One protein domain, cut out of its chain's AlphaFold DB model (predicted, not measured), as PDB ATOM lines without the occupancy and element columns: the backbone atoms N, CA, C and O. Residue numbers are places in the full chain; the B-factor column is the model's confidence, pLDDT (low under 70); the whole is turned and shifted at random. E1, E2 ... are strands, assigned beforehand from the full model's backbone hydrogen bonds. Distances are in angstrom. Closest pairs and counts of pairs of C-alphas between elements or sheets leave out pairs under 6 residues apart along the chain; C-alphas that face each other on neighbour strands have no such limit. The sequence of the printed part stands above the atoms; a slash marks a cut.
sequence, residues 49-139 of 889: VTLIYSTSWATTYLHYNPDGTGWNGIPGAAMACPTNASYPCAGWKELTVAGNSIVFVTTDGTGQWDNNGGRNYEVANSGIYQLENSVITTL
ATOM      1  N   VAL A  49     235.557 176.101 226.242       89.25
ATOM      2  CA  VAL A  49     235.856 177.201 227.161       89.25
ATOM      3  C   VAL A  49     236.473 176.632 228.435       89.25
ATOM      4  O   VAL A  49     235.852 175.809 229.104       89.25
ATOM      5  N   THR A  50     237.669 177.096 228.791       89.12
ATOM      6  CA  THR A  50     238.320 176.800 230.077       89.12
ATOM      7  C   THR A  50     238.234 178.022 230.976       89.12
ATOM      8  O   THR A  50     238.657 179.110 230.582       89.12
ATOM      9  N   LEU A  51     237.708 177.853 232.187       92.19
ATOM     10  CA  LEU A  51     237.596 178.916 233.181       92.19
ATOM     11  C   LEU A  51     238.491 178.621 234.384       92.19
ATOM     12  O   LEU A  51     238.305 177.603 235.046       92.19
ATOM     13  N   ILE A  52     239.395 179.550 234.696       91.19
ATOM     14  CA  ILE A  52     240.232 179.565 235.899       91.19
ATOM     15  C   ILE A  52     239.672 180.631 236.846       91.19
ATOM     16  O   ILE A  52     239.701 181.824 236.546       91.19
ATOM     17  N   TYR A  53     239.125 180.211 237.980       94.62
ATOM     18  CA  TYR A  53     238.352 181.041 238.896       94.62
ATOM     19  C   TYR A  53     239.059 181.227 240.242       94.62
ATOM     20  O   TYR A  53     239.417 180.245 240.892       94.62
ATOM     21  N   SER A  54     239.242 182.485 240.655       93.00
ATOM     22  CA  SER A  54     239.802 182.862 241.959       93.00
ATOM     23  C   SER A  54     238.722 182.814 243.027       93.00
ATOM     24  O   SER A  54     237.729 183.538 242.949       93.00
ATOM     25  N   THR A  55     238.908 181.973 244.037       89.44
ATOM     26  CA  THR A  55     237.968 181.838 245.146       89.44
ATOM     27  C   THR A  55     238.631 181.284 246.399       89.44
ATOM     28  O   THR A  55     239.518 180.433 246.345       89.44
ATOM     29  N   SER A  56     238.164 181.744 247.559       87.81
ATOM     30  CA  SER A  56     238.518 181.164 248.857       87.81
ATOM     31  C   SER A  56     237.663 179.945 249.221       87.81
ATOM     32  O   SER A  56     237.886 179.343 250.272       87.81
ATOM     33  N   TRP A  57     236.684 179.577 248.388       89.81
ATOM     34  CA  TRP A  57     235.816 178.432 248.642       89.81
ATOM     35  C   TRP A  57     236.577 177.108 248.516       89.81
ATOM     36  O   TRP A  57     237.313 176.870 247.556       89.81
ATOM     37  N   ALA A  58     236.377 176.231 249.504       82.12
ATOM     38  CA  ALA A  58     236.986 174.904 249.523       82.12
ATOM     39  C   ALA A  58     236.413 174.005 248.412       82.12
ATOM     40  O   ALA A  58     237.164 173.324 247.716       82.12
ATOM     41  N   THR A  59     235.094 174.063 248.210       86.12
ATOM     42  CA  THR A  59     234.353 173.426 247.114       86.12
ATOM     43  C   THR A  59     233.800 174.490 246.177       86.12
ATOM     44  O   THR A  59     233.377 175.555 246.622       86.12
ATOM     45  N   THR A  60     233.818 174.252 244.866       94.69
ATOM     46  CA  THR A  60     233.316 175.226 243.890       94.69
ATOM     47  C   THR A  60     232.730 174.526 242.679       94.69
ATOM     48  O   THR A  60     233.327 173.587 242.156       94.69
ATOM     49  N   TYR A  61     231.572 174.996 242.231       96.75
ATOM     50  CA  TYR A  61     230.839 174.466 241.092       96.75
ATOM     51  C   TYR A  61     230.582 175.572 240.071       96.75
ATOM     52  O   TYR A  61     230.355 176.729 240.433       96.75
ATOM     53  N   LEU A  62     230.585 175.195 238.796       96.62
ATOM     54  CA  LEU A  62     230.199 176.029 237.670       96.62
ATOM     55  C   LEU A  62     228.794 175.631 237.208       96.62
ATOM     56  O   LEU A  62     228.577 174.538 236.673       96.62
ATOM     57  N   HIS A  63     227.837 176.530 237.386       95.88
ATOM     58  CA  HIS A  63     226.513 176.412 236.791       95.88
ATOM     59  C   HIS A  63     226.519 177.236 235.503       95.88
ATOM     60  O   HIS A  63     226.868 178.416 235.533       95.88
ATOM     61  N   TYR A  64     226.222 176.621 234.361       95.94
ATOM     62  CA  TYR A  64     226.417 177.243 233.052       95.94
ATOM     63  C   TYR A  64     225.393 176.780 232.014       95.94
ATOM     64  O   TYR A  64     224.808 175.702 232.129       95.94
ATOM     65  N   ASN A  65     225.205 177.615 230.995       94.69
ATOM     66  CA  ASN A  65     224.399 177.378 229.807       94.69
ATOM     67  C   ASN A  65     225.286 177.554 228.558       94.69
ATOM     68  O   ASN A  65     225.576 178.697 228.179       94.69
ATOM     69  N   PRO A  66     225.760 176.451 227.952       93.56
ATOM     70  CA  PRO A  66     226.619 176.500 226.777       93.56
ATOM     71  C   PRO A  66     225.793 176.712 225.506       93.56
ATOM     72  O   PRO A  66     224.758 176.072 225.310       93.56
ATOM     73  N   ASP A  67     226.245 177.626 224.648       89.56
ATOM     74  CA  ASP A  67     225.642 177.954 223.348       89.56
ATOM     75  C   ASP A  67     224.119 178.243 223.400       89.56
ATOM     76  O   ASP A  67     223.406 178.116 222.406       89.56
ATOM     77  N   GLY A  68     223.591 178.624 224.571       86.00
ATOM     78  CA  GLY A  68     222.163 178.876 224.790       86.00
ATOM     79  C   GLY A  68     221.272 177.624 224.829       86.00
ATOM     80  O   GLY A  68     220.051 177.753 224.744       86.00
ATOM     81  N   THR A  69     221.848 176.427 224.959       88.31
ATOM     82  CA  THR A  69     221.138 175.135 224.892       88.31
ATOM     83  C   THR A  69     220.379 174.742 226.167       88.31
ATOM     84  O   THR A  69     219.533 173.850 226.126       88.31
ATOM     85  N   GLY A  70     220.617 175.433 227.283       89.31
ATOM     86  CA  GLY A  70     219.982 175.191 228.582       89.31
ATOM     87  C   GLY A  70     221.002 175.122 229.719       89.31
ATOM     88  O   GLY A  70     222.173 174.836 229.498       89.31
ATOM     89  N   TRP A  71     220.567 175.409 230.950       93.81
ATOM     90  CA  TRP A  71     221.435 175.344 232.132       93.81
ATOM     91  C   TRP A  71     221.634 173.898 232.605       93.81
ATOM     92  O   TRP A  71     220.689 173.108 232.596       93.81
ATOM     93  N   ASN A  72     222.841 173.566 233.066       92.06
ATOM     94  CA  ASN A  72     223.107 172.301 233.764       92.06
ATOM     95  C   ASN A  72     222.405 172.242 235.142       92.06
ATOM     96  O   ASN A  72     221.935 173.253 235.644       92.06
ATOM     97  N   GLY A  73     222.298 171.069 235.776       90.75
ATOM     98  CA  GLY A  73     221.644 170.943 237.094       90.75
ATOM     99  C   GLY A  73     222.359 171.723 238.212       90.75
ATOM    100  O   GLY A  73     223.567 171.913 238.140       90.75
ATOM    101  N   ILE A  74     221.633 172.161 239.251       84.19
ATOM    102  CA  ILE A  74     222.182 172.840 240.450       84.19
ATOM    103  C   ILE A  74     222.755 171.773 241.413       84.19
ATOM    104  O   ILE A  74     222.064 170.778 241.636       84.19
ATOM    105  N   PRO A  75     223.964 171.937 242.001       86.25
ATOM    106  CA  PRO A  75     224.773 173.165 242.090       86.25
ATOM    107  C   PRO A  75     225.643 173.493 240.865       86.25
ATOM    108  O   PRO A  75     226.233 174.566 240.816       86.25
ATOM    109  N   GLY A  76     225.709 172.619 239.865       91.69
ATOM    110  CA  GLY A  76     226.543 172.778 238.672       91.69
ATOM    111  C   GLY A  76     227.606 171.686 238.571       91.69
ATOM    112  O   GLY A  76     227.584 170.707 239.312       91.69
ATOM    113  N   ALA A  77     228.557 171.851 237.653       94.81
ATOM    114  CA  ALA A  77     229.685 170.939 237.487       94.81
ATOM    115  C   ALA A  77     230.830 171.326 238.434       94.81
ATOM    116  O   ALA A  77     231.199 172.498 238.497       94.81
ATOM    117  N   ALA A  78     231.388 170.363 239.168       94.31
ATOM    118  CA  ALA A  78     232.474 170.624 240.113       94.31
ATOM    119  C   ALA A  78     233.736 171.128 239.392       94.31
ATOM    120  O   ALA A  78     234.127 170.581 238.362       94.31
ATOM    121  N   MET A  79     234.375 172.159 239.944       93.75
ATOM    122  CA  MET A  79     235.641 172.696 239.448       93.75
ATOM    123  C   MET A  79     236.816 172.058 240.200       93.75
ATOM    124  O   MET A  79     236.784 171.928 241.425       93.75
ATOM    125  N   ALA A  80     237.861 171.680 239.469       90.12
ATOM    126  CA  ALA A  80     239.038 170.993 239.994       90.12
ATOM    127  C   ALA A  80     240.173 171.972 240.344       90.12
ATOM    128  O   ALA A  80     240.065 173.180 240.137       90.12
ATOM    129  N   CYS A  81     241.280 171.461 240.886       83.12
ATOM    130  CA  CYS A  81     242.508 172.247 240.999       83.12
ATOM    131  C   CYS A  81     243.034 172.603 239.593       83.12
ATOM    132  O   CYS A  81     243.066 171.712 238.742       83.12
ATOM    133  N   PRO A  82     243.479 173.850 239.343       81.06
ATOM    134  CA  PRO A  82     244.105 174.201 238.073       81.06
ATOM    135  C   PRO A  82     245.342 173.344 237.813       81.06
ATOM    136  O   PRO A  82     246.145 173.100 238.717       81.06
ATOM    137  N   THR A  83     245.520 172.908 236.569       62.97
ATOM    138  CA  THR A  83     246.681 172.092 236.175       62.97
ATOM    139  C   THR A  83     247.951 172.930 236.019       62.97
ATOM    140  O   THR A  83     249.055 172.391 235.945       62.97
ATOM    141  N   ASN A  84     247.818 174.257 235.971       60.53
ATOM    142  CA  ASN A  84     248.932 175.190 235.908       60.53
ATOM    143  C   ASN A  84     249.381 175.601 237.320       60.53
ATOM    144  O   ASN A  84     248.637 176.245 238.060       60.53
ATOM    145  N   ALA A  85     250.639 175.301 237.654       57.78
ATOM    146  CA  ALA A  85     251.233 175.539 238.971       57.78
ATOM    147  C   ALA A  85     251.222 177.010 239.442       57.78
ATOM    148  O   ALA A  85     251.398 177.268 240.630       57.78
ATOM    149  N   SER A  86     251.004 177.979 238.546       56.72
ATOM    150  CA  SER A  86     250.885 179.399 238.919       56.72
ATOM    151  C   SER A  86     249.519 179.802 239.463       56.72
ATOM    152  O   SER A  86     249.389 180.890 240.024       56.72
ATOM    153  N   TYR A  87     248.530 178.916 239.360       65.56
ATOM    154  CA  TYR A  87     247.217 179.053 239.980       65.56
ATOM    155  C   TYR A  87     247.080 177.967 241.055       65.56
ATOM    156  O   TYR A  87     246.518 176.900 240.801       65.56
ATOM    157  N   PRO A  88     247.649 178.184 242.256       68.69
ATOM    158  CA  PRO A  88     247.658 177.168 243.296       68.69
ATOM    159  C   PRO A  88     246.231 176.808 243.704       68.69
ATOM    160  O   PRO A  88     245.365 177.673 243.838       68.69
ATOM    161  N   CYS A  89     245.994 175.522 243.973       71.81
ATOM    162  CA  CYS A  89     244.655 175.051 244.326       71.81
ATOM    163  C   CYS A  89     244.089 175.739 245.587       71.81
ATOM    164  O   CYS A  89     242.874 175.876 245.739       71.81
ATOM    165  N   ALA A  90     244.963 176.235 246.468       70.44
ATOM    166  CA  ALA A  90     244.598 177.174 247.519       70.44
ATOM    167  C   ALA A  90     244.353 178.569 246.913       70.44
ATOM    168  O   ALA A  90     245.288 179.348 246.731       70.44
ATOM    169  N   GLY A  91     243.093 178.872 246.598       78.31
ATOM    170  CA  GLY A  91     242.674 180.165 246.050       78.31
ATOM    171  C   GLY A  91     242.175 180.119 244.607       78.31
ATOM    172  O   GLY A  91     241.574 181.090 244.165       78.31
ATOM    173  N   TRP A  92     242.389 179.014 243.882       88.88
ATOM    174  CA  TRP A  92     241.993 178.893 242.475       88.88
ATOM    175  C   TRP A  92     241.342 177.549 242.145       88.88
ATOM    176  O   TRP A  92     241.610 176.529 242.791       88.88
ATOM    177  N   LYS A  93     240.460 177.562 241.141       92.12
ATOM    178  CA  LYS A  93     239.713 176.406 240.627       92.12
ATOM    179  C   LYS A  93     239.614 176.465 239.104       92.12
ATOM    180  O   LYS A  93     239.552 177.554 238.548       92.12
ATOM    181  N   GLU A  94     239.571 175.323 238.431       93.25
ATOM    182  CA  GLU A  94     239.508 175.233 236.970       93.25
ATOM    183  C   GLU A  94     238.424 174.257 236.502       93.25
ATOM    184  O   GLU A  94     238.218 173.199 237.100       93.25
ATOM    185  N   LEU A  95     237.734 174.603 235.416       94.12
ATOM    186  CA  LEU A  95     236.891 173.669 234.674       94.12
ATOM    187  C   LEU A  95     236.905 174.003 233.180       94.12
ATOM    188  O   LEU A  95     236.821 175.172 232.798       94.12
ATOM    189  N   THR A  96     236.962 172.968 232.341       91.94
ATOM    190  CA  THR A  96     236.794 173.083 230.887       91.94
ATOM    191  C   THR A  96     235.451 172.503 230.468       91.94
ATOM    192  O   THR A  96     235.102 171.394 230.866       91.94
ATOM    193  N   VAL A  97     234.703 173.245 229.654       89.94
ATOM    194  CA  VAL A  97     233.381 172.858 229.151       89.94
ATOM    195  C   VAL A  97     233.324 172.976 227.629       89.94
ATOM    196  O   VAL A  97     233.997 173.818 227.031       89.94
ATOM    197  N   ALA A  98     232.525 172.122 226.990       87.88
ATOM    198  CA  ALA A  98     232.279 172.193 225.552       87.88
ATOM    199  C   ALA A  98     231.246 173.290 225.240       87.88
ATOM    200  O   ALA A  98     230.189 173.347 225.868       87.88
ATOM    201  N   GLY A  99     231.561 174.152 224.276       83.56
ATOM    202  CA  GLY A  99     230.734 175.269 223.825       83.56
ATOM    203  C   GLY A  99     231.565 176.349 223.129       83.56
ATOM    204  O   GLY A  99     232.732 176.572 223.465       83.56
ATOM    205  N   ASN A 100     230.972 177.035 222.153       85.44
ATOM    206  CA  ASN A 100     231.595 178.196 221.508       85.44
ATOM    207  C   ASN A 100     231.340 179.488 222.295       85.44
ATOM    208  O   ASN A 100     232.143 180.412 222.221       85.44
ATOM    209  N   SER A 101     230.256 179.551 223.063       88.81
ATOM    210  CA  SER A 101     229.988 180.572 224.071       88.81
ATOM    211  C   SER A 101     229.396 179.931 225.325       88.81
ATOM    212  O   SER A 101     228.747 178.886 225.258       88.81
ATOM    213  N   ILE A 102     229.612 180.546 226.488       93.50
ATOM    214  CA  ILE A 102     228.953 180.121 227.728       93.50
ATOM    215  C   ILE A 102     228.442 181.329 228.509       93.50
ATOM    216  O   ILE A 102     229.121 182.352 228.628       93.50
ATOM    217  N   VAL A 103     227.249 181.182 229.083       95.56
ATOM    218  CA  VAL A 103     226.718 182.057 230.136       95.56
ATOM    219  C   VAL A 103     226.770 181.277 231.445       95.56
ATOM    220  O   VAL A 103     226.319 180.136 231.473       95.56
ATOM    221  N   PHE A 104     227.332 181.834 232.519       96.00
ATOM    222  CA  PHE A 104     227.604 181.067 233.738       96.00
ATOM    223  C   PHE A 104     227.571 181.892 235.031       96.00
ATOM    224  O   PHE A 104     227.607 183.122 235.015       96.00
ATOM    225  N   VAL A 105     227.516 181.183 236.157       95.88
ATOM    226  CA  VAL A 105     227.748 181.669 237.527       95.88
ATOM    227  C   VAL A 105     228.480 180.579 238.319       95.88
ATOM    228  O   VAL A 105     228.441 179.405 237.938       95.88
ATOM    229  N   THR A 106     229.141 180.937 239.418       95.00
ATOM    230  CA  THR A 106     229.811 179.960 240.296       95.00
ATOM    231  C   THR A 106     229.152 179.908 241.674       95.00
ATOM    232  O   THR A 106     228.548 180.881 242.133       95.00
ATOM    233  N   THR A 107     229.236 178.754 242.339       93.75
ATOM    234  CA  THR A 107     228.706 178.545 243.697       93.75
ATOM    235  C   THR A 107     229.627 177.668 244.532       93.75
ATOM    236  O   THR A 107     230.341 176.821 243.996       93.75
ATOM    237  N   ASP A 108     229.585 177.838 245.851       93.25
ATOM    238  CA  ASP A 108     230.262 176.953 246.803       93.25
ATOM    239  C   ASP A 108     229.543 175.605 247.008       93.25
ATOM    240  O   ASP A 108     230.098 174.688 247.618       93.25
ATOM    241  N   GLY A 109     228.318 175.472 246.483       88.50
ATOM    242  CA  GLY A 109     227.455 174.302 246.653       88.50
ATOM    243  C   GLY A 109     226.621 174.317 247.939       88.50
ATOM    244  O   GLY A 109     225.826 173.404 248.147       88.50
ATOM    245  N   THR A 110     226.751 175.349 248.781       88.69
ATOM    246  CA  THR A 110     226.014 175.501 250.051       88.69
ATOM    247  C   THR A 110     225.063 176.705 250.064       88.69
ATOM    248  O   THR A 110     224.421 176.997 251.073       88.69
ATOM    249  N   GLY A 111     224.914 177.372 248.917       81.44
ATOM    250  CA  GLY A 111     223.961 178.463 248.704       81.44
ATOM    251  C   GLY A 111     224.600 179.844 248.566       81.44
ATOM    252  O   GLY A 111     223.859 180.816 248.405       81.44
ATOM    253  N   GLN A 112     225.933 179.956 248.589       89.69
ATOM    254  CA  GLN A 112     226.636 181.182 248.198       89.69
ATOM    255  C   GLN A 112     226.902 181.172 246.691       89.69
ATOM    256  O   GLN A 112     227.309 180.155 246.129       89.69
ATOM    257  N   TRP A 113     226.666 182.309 246.037       92.06
ATOM    258  CA  TRP A 113     226.787 182.450 244.586       92.06
ATOM    259  C   TRP A 113     227.606 183.682 244.235       92.06
ATOM    260  O   TRP A 113     227.347 184.771 244.749       92.06
ATOM    261  N   ASP A 114     228.539 183.520 243.305       91.75
ATOM    262  CA  ASP A 114     229.173 184.627 242.607       91.75
ATOM    263  C   ASP A 114     228.464 184.780 241.262       91.75
ATOM    264  O   ASP A 114     228.686 184.052 240.291       91.75
ATOM    265  N   ASN A 115     227.524 185.720 241.260       84.31
ATOM    266  CA  ASN A 115     226.682 186.070 240.131       84.31
ATOM    267  C   ASN A 115     226.891 187.536 239.741       84.31
ATOM    268  O   ASN A 115     225.918 188.255 239.551       84.31
ATOM    269  N   ASN A 116     228.134 188.028 239.710       85.50
ATOM    270  CA  ASN A 116     228.474 189.361 239.183       85.50
ATOM    271  C   ASN A 116     227.567 190.515 239.690       85.50
ATOM    272  O   ASN A 116     227.131 191.388 238.924       85.50
ATOM    273  N   GLY A 117     227.193 190.479 240.974       80.25
ATOM    274  CA  GLY A 117     226.261 191.440 241.573       80.25
ATOM    275  C   GLY A 117     224.809 191.329 241.077       80.25
ATOM    276  O   GLY A 117     224.150 192.355 240.905       80.25
ATOM    277  N   GLY A 118     224.307 190.114 240.832       81.06
ATOM    278  CA  GLY A 118     222.941 189.827 240.367       81.06
ATOM    279  C   GLY A 118     222.782 189.618 238.852       81.06
ATOM    280  O   GLY A 118     221.661 189.684 238.349       81.06
ATOM    281  N   ARG A 119     223.874 189.394 238.113       81.44
ATOM    282  CA  ARG A 119     223.917 189.154 236.659       81.44
ATOM    283  C   ARG A 119     224.767 187.924 236.322       81.44
ATOM    284  O   ARG A 119     225.738 187.628 236.999       81.44
ATOM    285  N   ASN A 120     224.469 187.229 235.233       92.38
ATOM    286  CA  ASN A 120     225.327 186.119 234.809       92.38
ATOM    287  C   ASN A 120     226.616 186.640 234.156       92.38
ATOM    288  O   ASN A 120     226.631 187.719 233.558       92.38
ATOM    289  N   TYR A 121     227.689 185.864 234.267       95.38
ATOM    290  CA  TYR A 121     228.894 186.038 233.467       95.38
ATOM    291  C   TYR A 121     228.669 185.489 232.056       95.38
ATOM    292  O   TYR A 121     227.901 184.547 231.877       95.38
ATOM    293  N   GLU A 122     229.339 186.059 231.056       92.06
ATOM    294  CA  GLU A 122     229.224 185.623 229.662       92.06
ATOM    295  C   GLU A 122     230.585 185.685 228.969       92.06
ATOM    296  O   GLU A 122     231.309 186.677 229.086       92.06
ATOM    297  N   VAL A 123     230.916 184.631 228.225       91.38
ATOM    298  CA  VAL A 123     232.026 184.621 227.270       91.38
ATOM    299  C   VAL A 123     231.512 184.177 225.907       91.38
ATOM    300  O   VAL A 123     230.840 183.157 225.778       91.38
ATOM    301  N   ALA A 124     231.809 184.978 224.886       84.19
ATOM    302  CA  ALA A 124     231.203 184.859 223.560       84.19
ATOM    303  C   ALA A 124     232.006 183.996 222.569       84.19
ATOM    304  O   ALA A 124     231.556 183.807 221.444       84.19
ATOM    305  N   ASN A 125     233.198 183.525 222.956       83.31
ATOM    306  CA  ASN A 125     234.076 182.717 222.112       83.31
ATOM    307  C   ASN A 125     234.727 181.593 222.934       83.31
ATOM    308  O   ASN A 125     234.926 181.733 224.142       83.31
ATOM    309  N   SER A 126     235.112 180.504 222.268       83.12
ATOM    310  CA  SER A 126     235.935 179.442 222.851       83.12
ATOM    311  C   SER A 126     237.326 179.975 223.211       83.12
ATOM    312  O   SER A 126     237.921 180.711 222.422       83.12
ATOM    313  N   GLY A 127     237.876 179.579 224.359       82.44
ATOM    314  CA  GLY A 127     239.171 180.063 224.839       82.44
ATOM    315  C   GLY A 127     239.412 179.791 226.324       82.44
ATOM    316  O   GLY A 127     238.596 179.157 226.987       82.44
ATOM    317  N   ILE A 128     240.543 180.274 226.846       80.50
ATOM    318  CA  ILE A 128     240.889 180.181 228.273       80.50
ATOM    319  C   ILE A 128     240.672 181.547 228.918       80.50
ATOM    320  O   ILE A 128     241.151 182.562 228.402       80.50
ATOM    321  N   TYR A 129     239.974 181.565 230.046       87.50
ATOM    322  CA  TYR A 129     239.565 182.775 230.741       87.50
ATOM    323  C   TYR A 129     239.914 182.698 232.222       87.50
ATOM    324  O   TYR A 129     239.716 181.669 232.862       87.50
ATOM    325  N   GLN A 130     240.386 183.811 232.769       89.25
ATOM    326  CA  GLN A 130     240.552 184.009 234.203       89.25
ATOM    327  C   GLN A 130     239.382 184.837 234.731       89.25
ATOM    328  O   GLN A 130     239.109 185.911 234.193       89.25
ATOM    329  N   LEU A 131     238.721 184.366 235.787       91.00
ATOM    330  CA  LEU A 131     237.737 185.130 236.551       91.00
ATOM    331  C   LEU A 131     238.295 185.413 237.944       91.00
ATOM    332  O   LEU A 131     238.498 184.503 238.743       91.00
ATOM    333  N   GLU A 132     238.523 186.686 238.241       89.25
ATOM    334  CA  GLU A 132     239.025 187.134 239.537       89.25
ATOM    335  C   GLU A 132     238.371 188.464 239.911       89.25
ATOM    336  O   GLU A 132     238.280 189.369 239.082       89.25
ATOM    337  N   ASN A 133     237.892 188.582 241.154       82.56
ATOM    338  CA  ASN A 133     237.204 189.780 241.654       82.56
ATOM    339  C   ASN A 133     236.069 190.261 240.721       82.56
ATOM    340  O   ASN A 133     235.931 191.456 240.457       82.56
ATOM    341  N   SER A 134     235.283 189.314 240.197       82.81
ATOM    342  CA  SER A 134     234.185 189.542 239.244       82.81
ATOM    343  C   SER A 134     234.586 190.130 237.880       82.81
ATOM    344  O   SER A 134     233.731 190.613 237.136       82.81
ATOM    345  N   VAL A 135     235.870 190.074 237.509       83.25
ATOM    346  CA  VAL A 135     236.377 190.519 236.202       83.25
ATOM    347  C   VAL A 135     236.852 189.320 235.387       83.25
ATOM    348  O   VAL A 135     237.657 188.523 235.867       83.25
ATOM    349  N   ILE A 136     236.376 189.210 234.141       89.19
ATOM    350  CA  ILE A 136     236.816 188.180 233.191       89.19
ATOM    351  C   ILE A 136     237.941 188.724 232.314       89.19
ATOM    352  O   ILE A 136     237.765 189.728 231.625       89.19
ATOM    353  N   THR A 137     239.063 188.010 232.287       83.94
ATOM    354  CA  THR A 137     240.216 188.290 231.423       83.94
ATOM    355  C   THR A 137     240.447 187.118 230.474       83.94
ATOM    356  O   THR A 137     240.445 185.965 230.896       83.94
ATOM    357  N   THR A 138     240.638 187.392 229.182       78.81
ATOM    358  CA  THR A 138     240.970 186.354 228.187       78.81
ATOM    359  C   THR A 138     242.472 186.079 228.220       78.81
ATOM    360  O   THR A 138     243.253 187.019 228.103       78.81
ATOM    361  N   LEU A 139     242.883 184.815 228.341       70.12
ATOM    362  CA  LEU A 139     244.295 184.410 228.433       70.12
ATOM    363  C   LEU A 139     244.904 183.952 227.091       70.12
ATOM    364  O   LEU A 139     246.041 183.488 227.038       70.12
TER     365      LEU A 139
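What this domain is: This is residues 49 to 139 of the 889 residues of the protein "Alpha-amylase" of Bodo saltans (UniProt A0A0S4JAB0). This is a small sandwich: a sheet of four strands, E3 E1 E6 E7, stands face to face with a sheet of three, E2 E4 E5, and long loops run outside the strands. The strands of the two sheets cross at only 28 degrees, and the chain changes sheet at the links E1 to E2, E2 to E3, E3 to E4 and E5 to E6. The printed part has 91 residues, with no named helix and seven named strands, E1 to E7 along the chain; the class is all strand, though just 38 of the 91 residues are in named elements. The larger sheet is mixed, the smaller all antiparallel. The whole is compact, with a radius of gyration of the C-alphas of 11.9 A, and spans 32 by 29 by 21 A.

How they stand to each other: Start at E1, residues 49 to 54, an inner strand. Beside it you find E3, residues 92 to 98, antiparallel at 164 degrees, with N 51 and O 95 at 2.9 A. Also beside E1 is E6, residues 127 to 132, parallel at 17 degrees, with N 52 and O 129 at 2.8 A. E6 forms a hairpin with E7, residues 135 to 138, where N 137 and O 130 are 2.8 A apart. In the other sheet, E2, residues 61 to 66, is antiparallel to E4, residues 102 to 107, with N 63 and O 105 at 3.0 A. E4 forms a hairpin with E5, residues 121 to 123, with N 104 and O 121 at 2.8 A. Between the sheets, look at the closest C-alphas of E2 and E3, Pro 66 and Ala 98, at 7.2 A; E5 and E7 are near each other, while E4 and E6 are apart.

Where its parts are: Find C-alpha 49 at (235.856, 177.201, 227.161); from there E1 runs 16.3 A to Ser 54. E2 then covers 15.1 A, E3 20.6 A from C-alpha 92 at (241.993, 178.893, 242.475), and E4 16.0 A. The short E5 follows, then E6 over 16.3 A, and E7 ends at C-alpha 138, (240.970, 186.354, 228.187).

The domain as a whole: Look for the farthest C-alphas at Thr 69 and Ala 85, 33.2 A apart. The printed part has no cut. The links E2 to E3 and E4 to E5 are long, with 25 and 13 residues; in them residues 77 to 78 pair antiparallel with 61 to 62 of E2, and 113 to 114 with 106 to 107 of E4. The mean pLDDT of the printed part is 86.7, and residues 83 to 88 are under 70.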